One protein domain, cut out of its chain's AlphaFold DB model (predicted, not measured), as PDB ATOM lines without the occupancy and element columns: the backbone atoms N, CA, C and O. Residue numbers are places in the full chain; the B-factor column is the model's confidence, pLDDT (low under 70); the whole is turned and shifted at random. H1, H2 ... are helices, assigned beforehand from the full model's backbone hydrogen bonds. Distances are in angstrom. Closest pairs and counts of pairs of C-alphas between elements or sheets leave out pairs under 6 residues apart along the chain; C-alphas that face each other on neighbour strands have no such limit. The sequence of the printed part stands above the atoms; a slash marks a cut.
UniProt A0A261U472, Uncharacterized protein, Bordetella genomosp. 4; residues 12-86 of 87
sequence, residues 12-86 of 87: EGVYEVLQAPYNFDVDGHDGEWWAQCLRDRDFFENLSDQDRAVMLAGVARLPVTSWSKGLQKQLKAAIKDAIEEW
ATOM      1  N   GLU A  12      44.692 -21.724 -30.724       77.75
ATOM      2  CA  GLU A  12      46.034 -21.898 -30.174       77.75
ATOM      3  C   GLU A  12      47.134 -21.512 -31.174       77.75
ATOM      4  O   GLU A  12      48.034 -20.765 -30.798       77.75
ATOM      5  N   GLY A  13      47.036 -21.937 -32.439       72.50
ATOM      6  CA  GLY A  13      48.016 -21.599 -33.478       72.50
ATOM      7  C   GLY A  13      48.079 -20.098 -33.764       72.50
ATOM      8  O   GLY A  13      49.159 -19.513 -33.817       72.50
ATOM      9  N   VAL A  14      46.923 -19.437 -33.835       73.56
ATOM     10  CA  VAL A  14      46.855 -17.973 -33.971       73.56
ATOM     11  C   VAL A  14      47.448 -17.284 -32.745       73.56
ATOM     12  O   VAL A  14      48.180 -16.301 -32.859       73.56
ATOM     13  N   TYR A  15      47.180 -17.810 -31.549       75.94
ATOM     14  CA  TYR A  15      47.730 -17.264 -30.312       75.94
ATOM     15  C   TYR A  15      49.266 -17.362 -30.271       75.94
ATOM     16  O   TYR A  15      49.919 -16.442 -29.778       75.94
ATOM     17  N   GLU A  16      49.853 -18.431 -30.815       73.25
ATOM     18  CA  GLU A  16      51.305 -18.588 -30.979       73.25
ATOM     19  C   GLU A  16      51.895 -17.625 -32.020       73.25
ATOM     20  O   GLU A  16      52.971 -17.064 -31.792       73.25
ATOM     21  N   VAL A  17      51.183 -17.365 -33.122       79.19
ATOM     22  CA  VAL A  17      51.571 -16.349 -34.119       79.19
ATOM     23  C   VAL A  17      51.571 -14.952 -33.516       79.19
ATOM     24  O   VAL A  17      52.549 -14.218 -33.634       79.19
ATOM     25  N   LEU A  18      50.523 -14.592 -32.776       75.75
ATOM     26  CA  LEU A  18      50.471 -13.300 -32.093       75.75
ATOM     27  C   LEU A  18      51.597 -13.168 -31.057       75.75
ATOM     28  O   LEU A  18      52.140 -12.084 -30.872       75.75
ATOM     29  N   GLN A  19      52.024 -14.260 -30.416       73.25
ATOM     30  CA  GLN A  19      53.179 -14.234 -29.514       73.25
ATOM     31  C   GLN A  19      54.521 -14.024 -30.218       73.25
ATOM     32  O   GLN A  19      55.490 -13.717 -29.523       73.25
ATOM     33  N   ALA A  20      54.644 -14.158 -31.536       72.44
ATOM     34  CA  ALA A  20      55.906 -13.983 -32.247       72.44
ATOM     35  C   ALA A  20      55.663 -13.399 -33.651       72.44
ATOM     36  O   ALA A  20      55.259 -14.129 -34.546       72.44
ATOM     37  N   PRO A  21      55.971 -12.111 -33.894       57.53
ATOM     38  CA  PRO A  21      55.568 -11.409 -35.120       57.53
ATOM     39  C   PRO A  21      56.200 -11.926 -36.427       57.53
ATOM     40  O   PRO A  21      55.852 -11.438 -37.492       57.53
ATOM     41  N   TYR A  22      57.132 -12.881 -36.364       65.19
ATOM     42  CA  TYR A  22      57.738 -13.554 -37.522       65.19
ATOM     43  C   TYR A  22      57.177 -14.966 -37.766       65.19
ATOM     44  O   TYR A  22      57.646 -15.661 -38.667       65.19
ATOM     45  N   ASN A  23      56.232 -15.419 -36.941       72.06
ATOM     46  CA  ASN A  23      55.561 -16.696 -37.131       72.06
ATOM     47  C   ASN A  23      54.416 -16.549 -38.137       72.06
ATOM     48  O   ASN A  23      53.788 -15.497 -38.241       72.06
ATOM     49  N   PHE A  24      54.139 -17.652 -38.821       73.69
ATOM     50  CA  PHE A  24      52.969 -17.840 -39.668       73.69
ATOM     51  C   PHE A  24      52.136 -18.967 -39.064       73.69
ATOM     52  O   PHE A  24      52.705 -19.906 -38.493       73.69
ATOM     53  N   ASP A  25      50.812 -18.874 -39.153       75.12
ATOM     54  CA  ASP A  25      49.951 -19.987 -38.771       75.12
ATOM     55  C   ASP A  25      49.991 -21.090 -39.838       75.12
ATOM     56  O   ASP A  25      50.658 -20.989 -40.872       75.12
ATOM     57  N   VAL A  26      49.280 -22.180 -39.561       67.88
ATOM     58  CA  VAL A  26      49.167 -23.342 -40.454       67.88
ATOM     59  C   VAL A  26      48.552 -23.007 -41.818       67.88
ATOM     60  O   VAL A  26      48.797 -23.743 -42.772       67.88
ATOM     61  N   ASP A  27      47.820 -21.894 -41.915       66.38
ATOM     62  CA  ASP A  27      47.200 -21.386 -43.140       66.38
ATOM     63  C   ASP A  27      48.086 -20.342 -43.860       66.38
ATOM     64  O   ASP A  27      47.757 -19.889 -44.957       66.38
ATOM     65  N   GLY A  28      49.254 -20.004 -43.299       76.25
ATOM     66  CA  GLY A  28      50.230 -19.090 -43.893       76.25
ATOM     67  C   GLY A  28      49.988 -17.610 -43.588       76.25
ATOM     68  O   GLY A  28      50.546 -16.757 -44.279       76.25
ATOM     69  N   HIS A  29      49.187 -17.287 -42.571       80.81
ATOM     70  CA  HIS A  29      48.918 -15.918 -42.137       80.81
ATOM     71  C   HIS A  29      49.836 -15.487 -40.989       80.81
ATOM     72  O   HIS A  29      50.054 -16.227 -40.028       80.81
ATOM     73  N   ASP A  30      50.373 -14.271 -41.085       78.94
ATOM     74  CA  ASP A  30      51.235 -13.671 -40.066       78.94
ATOM     75  C   ASP A  30      50.456 -12.782 -39.080       78.94
ATOM     76  O   ASP A  30      49.236 -12.602 -39.156       78.94
ATOM     77  N   GLY A  31      51.177 -12.214 -38.110       73.50
ATOM     78  CA  GLY A  31      50.586 -11.352 -37.088       73.50
ATOM     79  C   GLY A  31      49.966 -10.055 -37.625       73.50
ATOM     80  O   GLY A  31      49.050  -9.532 -36.988       73.50
ATOM     81  N   GLU A  32      50.422  -9.533 -38.769       77.94
ATOM     82  CA  GLU A  32      49.847  -8.324 -39.378       77.94
ATOM     83  C   GLU A  32      48.476  -8.632 -39.979       77.94
ATOM     84  O   GLU A  32      47.512  -7.899 -39.742       77.94
ATOM     85  N   TRP A  33      48.361  -9.759 -40.680       82.38
ATOM     86  CA  TRP A  33      47.091 -10.212 -41.229       82.38
ATOM     87  C   TRP A  33      46.044 -10.450 -40.126       82.38
ATOM     88  O   TRP A  33      44.929  -9.926 -40.194       82.38
ATOM     89  N   TRP A  34      46.425 -11.129 -39.040       79.56
ATOM     90  CA  TRP A  34      45.533 -11.342 -37.894       79.56
ATOM     91  C   TRP A  34      45.139 -10.041 -37.180       79.56
ATOM     92  O   TRP A  34      44.008  -9.915 -36.701       79.56
ATOM     93  N   ALA A  35      46.025  -9.042 -37.139       78.50
ATOM     94  CA  ALA A  35      45.687  -7.721 -36.614       78.50
ATOM     95  C   ALA A  35      44.624  -7.006 -37.468       78.50
ATOM     96  O   ALA A  35      43.771  -6.304 -36.920       78.50
ATOM     97  N   GLN A  36      44.620  -7.200 -38.787       78.62
ATOM     98  CA  GLN A  36      43.565  -6.669 -39.656       78.62
ATOM     99  C   GLN A  36      42.231  -7.381 -39.397       78.62
ATOM    100  O   GLN A  36      41.233  -6.710 -39.151       78.62
ATOM    101  N   CYS A  37      42.215  -8.717 -39.323       79.50
ATOM    102  CA  CYS A  37      40.991  -9.474 -39.027       79.50
ATOM    103  C   CYS A  37      40.364  -9.104 -37.673       79.50
ATOM    104  O   CYS A  37      39.141  -9.086 -37.531       79.50
ATOM    105  N   LEU A  38      41.187  -8.806 -36.665       78.62
ATOM    106  CA  LEU A  38      40.714  -8.420 -35.334       78.62
ATOM    107  C   LEU A  38      40.263  -6.951 -35.255       78.62
ATOM    108  O   LEU A  38      39.471  -6.615 -34.375       78.62
ATOM    109  N   ARG A  39      40.700  -6.093 -36.187       75.69
ATOM    110  CA  ARG A  39      40.167  -4.728 -36.342       75.69
ATOM    111  C   ARG A  39      38.690  -4.735 -36.658       75.69
ATOM    112  O   ARG A  39      37.932  -4.002 -36.043       75.69
ATOM    113  N   ASP A  40      38.312  -5.576 -37.614       74.75
ATOM    114  CA  ASP A  40      36.947  -5.663 -38.131       74.75
ATOM    115  C   ASP A  40      35.979  -6.237 -37.074       74.75
ATOM    116  O   ASP A  40      34.777  -6.337 -37.302       74.75
ATOM    117  N   ARG A  41      36.522  -6.610 -35.906       74.44
ATOM    118  CA  ARG A  41      35.849  -7.127 -34.709       74.44
ATOM    119  C   ARG A  41      36.025  -6.203 -33.508       74.44
ATOM    120  O   ARG A  41      35.959  -6.657 -32.366       74.44
ATOM    121  N   ASP A  42      36.316  -4.934 -33.762       77.44
ATOM    122  CA  ASP A  42      36.375  -3.882 -32.755       77.44
ATOM    123  C   ASP A  42      37.478  -4.064 -31.682       77.44
ATOM    124  O   ASP A  42      37.526  -3.400 -30.640       77.44
ATOM    125  N   PHE A  43      38.451  -4.949 -31.932       71.25
ATOM    126  CA  PHE A  43      39.539  -5.203 -30.993       71.25
ATOM    127  C   PHE A  43      40.656  -4.167 -31.183       71.25
ATOM    128  O   PHE A  43      41.434  -4.218 -32.136       71.25
ATOM    129  N   PHE A  44      40.745  -3.206 -30.259       75.56
ATOM    130  CA  PHE A  44      41.637  -2.041 -30.360       75.56
ATOM    131  C   PHE A  44      41.407  -1.205 -31.645       75.56
ATOM    132  O   PHE A  44      42.340  -0.935 -32.407       75.56
ATOM    133  N   GLU A  45      40.164  -0.783 -31.891       71.44
ATOM    134  CA  GLU A  45      39.740  -0.011 -33.083       71.44
ATOM    135  C   GLU A  45      40.592   1.229 -33.380       71.44
ATOM    136  O   GLU A  45      40.887   1.523 -34.533       71.44
ATOM    137  N   ASN A  46      41.039   1.938 -32.341       77.38
ATOM    138  CA  ASN A  46      41.735   3.222 -32.483       77.38
ATOM    139  C   ASN A  46      43.240   3.099 -32.782       77.38
ATOM    140  O   ASN A  46      43.962   4.093 -32.709       77.38
ATOM    141  N   LEU A  47      43.731   1.892 -33.068       76.81
ATOM    142  CA  LEU A  47      45.138   1.631 -33.359       76.81
ATOM    143  C   LEU A  47      45.381   1.439 -34.858       76.81
ATOM    144  O   LEU A  47      44.544   0.881 -35.573       76.81
ATOM    145  N   SER A  48      46.565   1.853 -35.319       78.62
ATOM    146  CA  SER A  48      47.085   1.390 -36.608       78.62
ATOM    147  C   SER A  48      47.234  -0.138 -36.587       78.62
ATOM    148  O   SER A  48      47.346  -0.738 -35.516       78.62
ATOM    149  N   ASP A  49      47.253  -0.791 -37.749       75.25
ATOM    150  CA  ASP A  49      47.372  -2.257 -37.804       75.25
ATOM    151  C   ASP A  49      48.690  -2.752 -37.173       75.25
ATOM    152  O   ASP A  49      48.714  -3.782 -36.500       75.25
ATOM    153  N   GLN A  50      49.756  -1.952 -37.269       73.56
ATOM    154  CA  GLN A  50      51.057  -2.208 -36.642       73.56
ATOM    155  C   GLN A  50      50.998  -2.077 -35.113       73.56
ATOM    156  O   GLN A  50      51.440  -2.979 -34.397       73.56
ATOM    157  N   ASP A  51      50.401  -1.001 -34.592       72.38
ATOM    158  CA  ASP A  51      50.223  -0.817 -33.143       72.38
ATOM    159  C   ASP A  51      49.300  -1.892 -32.557       72.38
ATOM    160  O   ASP A  51      49.526  -2.390 -31.450       72.38
ATOM    161  N   ARG A  52      48.281  -2.307 -33.318       81.50
ATOM    162  CA  ARG A  52      47.400  -3.407 -32.934       81.50
ATOM    163  C   ARG A  52      48.158  -4.727 -32.873       81.50
ATOM    164  O   ARG A  52      48.007  -5.430 -31.879       81.50
ATOM    165  N   ALA A  53      48.996  -5.047 -33.858       74.56
ATOM    166  CA  ALA A  53      49.825  -6.253 -33.827       74.56
ATOM    167  C   ALA A  53      50.731  -6.287 -32.580       74.56
ATOM    168  O   ALA A  53      50.808  -7.308 -31.894       74.56
ATOM    169  N   VAL A  54      51.341  -5.153 -32.212       75.44
ATOM    170  CA  VAL A  54      52.144  -5.027 -30.980       75.44
ATOM    171  C   VAL A  54      51.295  -5.256 -29.727       75.44
ATOM    172  O   VAL A  54      51.707  -5.991 -28.825       75.44
ATOM    173  N   MET A  55      50.102  -4.663 -29.662       80.69
ATOM    174  CA  MET A  55      49.196  -4.829 -28.523       80.69
ATOM    175  C   MET A  55      48.687  -6.263 -28.396       80.69
ATOM    176  O   MET A  55      48.686  -6.811 -27.295       80.69
ATOM    177  N   LEU A  56      48.318  -6.900 -29.507       79.25
ATOM    178  CA  LEU A  56      47.918  -8.305 -29.553       79.25
ATOM    179  C   LEU A  56      49.047  -9.221 -29.077       79.25
ATOM    180  O   LEU A  56      48.812 -10.083 -28.230       79.25
ATOM    181  N   ALA A  57      50.281  -8.974 -29.525       78.19
ATOM    182  CA  ALA A  57      51.454  -9.695 -29.046       78.19
ATOM    183  C   ALA A  57      51.685  -9.501 -27.544       78.19
ATOM    184  O   ALA A  57      51.987 -10.456 -26.824       78.19
ATOM    185  N   GLY A  58      51.495  -8.278 -27.046       81.94
ATOM    186  CA  GLY A  58      51.530  -7.974 -25.619       81.94
ATOM    187  C   GLY A  58      50.496  -8.783 -24.837       81.94
ATOM    188  O   GLY A  58      50.859  -9.503 -23.909       81.94
ATOM    189  N   VAL A  59      49.224  -8.731 -25.243       83.75
ATOM    190  CA  VAL A  59      48.122  -9.475 -24.607       83.75
ATOM    191  C   VAL A  59      48.393 -10.976 -24.605       83.75
ATOM    192  O   VAL A  59      48.191 -11.630 -23.575       83.75
ATOM    193  N   ALA A  60      48.885 -11.508 -25.724       78.69
ATOM    194  CA  ALA A  60      49.166 -12.925 -25.878       78.69
ATOM    195  C   ALA A  60      50.300 -13.407 -24.955       78.69
ATOM    196  O   ALA A  60      50.231 -14.514 -24.423       78.69
ATOM    197  N   ARG A  61      51.303 -12.551 -24.710       82.12
ATOM    198  CA  ARG A  61      52.472 -12.832 -23.858       82.12
ATOM    199  C   ARG A  61      52.266 -12.535 -22.368       82.12
ATOM    200  O   ARG A  61      53.092 -12.955 -21.556       82.12
ATOM    201  N   LEU A  62      51.221 -11.798 -21.983       79.56
ATOM    202  CA  LEU A  62      50.970 -11.482 -20.572       79.56
ATOM    203  C   LEU A  62      50.779 -12.769 -19.744       79.56
ATOM    204  O   LEU A  62      50.022 -13.654 -20.157       79.56
ATOM    205  N   PRO A  63      51.372 -12.867 -18.537       82.81
ATOM    206  CA  PRO A  63      51.052 -13.942 -17.606       82.81
ATOM    207  C   PRO A  63      49.548 -13.987 -17.337       82.81
ATOM    208  O   PRO A  63      48.909 -12.939 -17.201       82.81
ATOM    209  N   VAL A  64      48.975 -15.187 -17.232       80.25
ATOM    210  CA  VAL A  64      47.551 -15.356 -16.916       80.25
ATOM    211  C   VAL A  64      47.311 -14.928 -15.467       80.25
ATOM    212  O   VAL A  64      47.660 -15.631 -14.522       80.25
ATOM    213  N   THR A  65      46.700 -13.762 -15.292       82.75
ATOM    214  CA  THR A  65      46.358 -13.157 -13.998       82.75
ATOM    215  C   THR A  65      44.895 -12.718 -14.011       82.75
ATOM    216  O   THR A  65      44.237 -12.749 -15.051       82.75
ATOM    217  N   SER A  66      44.361 -12.264 -12.875       80.25
ATOM    218  CA  SER A  66      43.010 -11.684 -12.831       80.25
ATOM    219  C   SER A  66      42.845 -10.454 -13.736       80.25
ATOM    220  O   SER A  66      41.734 -10.194 -14.186       80.25
ATOM    221  N   TRP A  67      43.935  -9.747 -14.052       71.19
ATOM    222  CA  TRP A  67      43.935  -8.545 -14.890       71.19
ATOM    223  C   TRP A  67      43.993  -8.875 -16.389       71.19
ATOM    224  O   TRP A  67      43.364  -8.194 -17.191       71.19
ATOM    225  N   SER A  68      44.703  -9.939 -16.779       82.06
ATOM    226  CA  SER A  68      44.871 -10.333 -18.189       82.06
ATOM    227  C   SER A  68      43.850 -11.368 -18.665       82.06
ATOM    228  O   SER A  68      43.518 -11.398 -19.847       82.06
ATOM    229  N   LYS A  69      43.300 -12.197 -17.765       84.69
ATOM    230  CA  LYS A  69      42.418 -13.322 -18.125       84.69
ATOM    231  C   LYS A  69      41.167 -12.891 -18.891       84.69
ATOM    232  O   LYS A  69      40.742 -13.601 -19.798       84.69
ATOM    233  N   GLY A  70      40.572 -11.751 -18.532       84.44
ATOM    234  CA  GLY A  70      39.404 -11.211 -19.236       84.44
ATOM    235  C   GLY A  70      39.731 -10.861 -20.688       84.44
ATOM    236  O   GLY A  70      39.054 -11.326 -21.601       84.44
ATOM    237  N   LEU A  71      40.828 -10.129 -20.887       83.75
ATOM    238  CA  LEU A  71      41.280  -9.686 -22.202       83.75
ATOM    239  C   LEU A  71      41.749 -10.857 -23.080       83.75
ATOM    240  O   LEU A  71      41.387 -10.931 -24.248       83.75
ATOM    241  N   GLN A  72      42.463 -11.834 -22.509       85.81
ATOM    242  CA  GLN A  72      42.860 -13.050 -23.233       85.81
ATOM    243  C   GLN A  72      41.656 -13.921 -23.614       85.81
ATOM    244  O   GLN A  72      41.650 -14.523 -24.685       85.81
ATOM    245  N   LYS A  73      40.610 -13.979 -22.774       88.31
ATOM    246  CA  LYS A  73      39.360 -14.674 -23.120       88.31
ATOM    247  C   LYS A  73      38.648 -13.993 -24.290       88.31
ATOM    248  O   LYS A  73      38.176 -14.691 -25.179       88.31
ATOM    249  N   GLN A  74      38.572 -12.662 -24.281       85.94
ATOM    250  CA  GLN A  74      37.973 -11.889 -25.375       85.94
ATOM    251  C   GLN A  74      38.759 -12.066 -26.679       85.94
ATOM    252  O   GLN A  74      38.153 -12.342 -27.706       85.94
ATOM    253  N   LEU A  75      40.095 -12.024 -26.619       85.50
ATOM    254  CA  LEU A  75      40.956 -12.284 -27.774       85.50
ATOM    255  C   LEU A  75      40.709 -13.679 -28.368       85.50
ATOM    256  O   LEU A  75      40.496 -13.812 -29.568       85.50
ATOM    257  N   LYS A  76      40.667 -14.725 -27.531       85.69
ATOM    258  CA  LYS A  76      40.372 -16.091 -27.995       85.69
ATOM    259  C   LYS A  76      38.983 -16.226 -28.621       85.69
ATOM    260  O   LYS A  76      38.833 -16.981 -29.576       85.69
ATOM    261  N   ALA A  77      37.982 -15.523 -28.090       85.31
ATOM    262  CA  ALA A  77      36.641 -15.508 -28.670       85.31
ATOM    263  C   ALA A  77      36.640 -14.840 -30.055       85.31
ATOM    264  O   ALA A  77      36.155 -15.441 -31.002       85.31
ATOM    265  N   ALA A  78      37.285 -13.680 -30.199       83.31
ATOM    266  CA  ALA A  78      37.381 -12.981 -31.482       83.31
ATOM    267  C   ALA A  78      38.130 -13.796 -32.554       83.31
ATOM    268  O   ALA A  78      37.728 -13.801 -33.715       83.31
ATOM    269  N   ILE A  79      39.189 -14.523 -32.167       84.12
ATOM    270  CA  ILE A  79      39.897 -15.457 -33.060       84.12
ATOM    271  C   ILE A  79      38.966 -16.595 -33.500       84.12
ATOM    272  O   ILE A  79      38.926 -16.935 -34.677       84.12
ATOM    273  N   LYS A  80      38.205 -17.174 -32.563       84.81
ATOM    274  CA  LYS A  80      37.249 -18.247 -32.859       84.81
ATOM    275  C   LYS A  80      36.182 -17.791 -33.858       84.81
ATOM    276  O   LYS A  80      35.946 -18.501 -34.828       84.81
ATOM    277  N   ASP A  81      35.602 -16.613 -33.645       83.38
ATOM    278  CA  ASP A  81      34.593 -16.046 -34.543       83.38
ATOM    279  C   ASP A  81      35.175 -15.801 -35.951       83.38
ATOM    280  O   ASP A  81      34.514 -16.071 -36.950       83.38
ATOM    281  N   ALA A  82      36.437 -15.357 -36.045       79.62
ATOM    282  CA  ALA A  82      37.133 -15.194 -37.325       79.62
ATOM    283  C   ALA A  82      37.317 -16.509 -38.089       79.62
ATOM    284  O   ALA A  82      37.062 -16.557 -39.288       79.62
ATOM    285  N   ILE A  83      37.712 -17.576 -37.393       78.19
ATOM    286  CA  ILE A  83      37.876 -18.907 -37.991       78.19
ATOM    287  C   ILE A  83      36.522 -19.468 -38.456       78.19
ATOM    288  O   ILE A  83      36.431 -20.031 -39.545       78.19
ATOM    289  N   GLU A  84      35.469 -19.324 -37.644       79.44
ATOM    290  CA  GLU A  84      34.131 -19.850 -37.952       79.44
ATOM    291  C   GLU A  84      33.482 -19.158 -39.160       79.44
ATOM    292  O   GLU A  84      32.724 -19.799 -39.879       79.44
ATOM    293  N   GLU A  85      33.809 -17.894 -39.437       75.50
ATOM    294  CA  GLU A  85      33.373 -17.204 -40.662       75.50
ATOM    295  C   GLU A  85      34.037 -17.739 -41.945       75.50
ATOM    296  O   GLU A  85      33.551 -17.469 -43.044       75.50
ATOM    297  N   TRP A  86      35.150 -18.473 -41.840       66.06
ATOM    298  CA  TRP A  86      35.859 -19.041 -42.996       66.06
ATOM    299  C   TRP A  86      35.485 -20.496 -43.302       66.06
ATOM    300  O   TRP A  86      35.939 -21.023 -44.327       66.06
TER     301      TRP A  86
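Overview. This is residues 12 to 86 of the 87 residues of an uncharacterized protein of Bordetella genomosp. 4 (UniProt A0A261U472). The longest helix, H4, runs along one side of a small cluster in which H2 and H3 cross nearly at right angles, and short H1 packs on both of these. The printed part has 75 residues with four named helices, H1 to H4 in chain order, and no named strand: all helix. It is compact, with a radius of gyration of the C-alphas of 11.3 A and spans of 32 by 24 by 23 A.

Along the chain. H4, residues 69 to 84, measures 22.5 A and ends at C-alpha 84 (34.131, -19.850, -37.952). H3, residues 49 to 61, measures 18.2 A. H2 is residues 31 to 39; H1, residues 12 to 18, begins at C-alpha 12 (46.034, -21.898, -30.174).

Arrangement. H2 and H3 touch, about perpendicular at 81 degrees, closest at the C-alphas of Ala 35 and Ala 53, 5.2 A. H4 touches H2 with residues 78 to 82 alone, closest at C-alphas 78 and 38, 6.8 A. H1 touches H3, closest at C-alphas 18 and 57, 4.8 A. In all four helices every O i to N i+4 pair is within hydrogen-bond range.

Size, cuts and confidence. The printed part has no cut. The link H1 to H2 is long, 12 residues. Residues 21 to 22, 26 to 27 and 86 have pLDDT under 70.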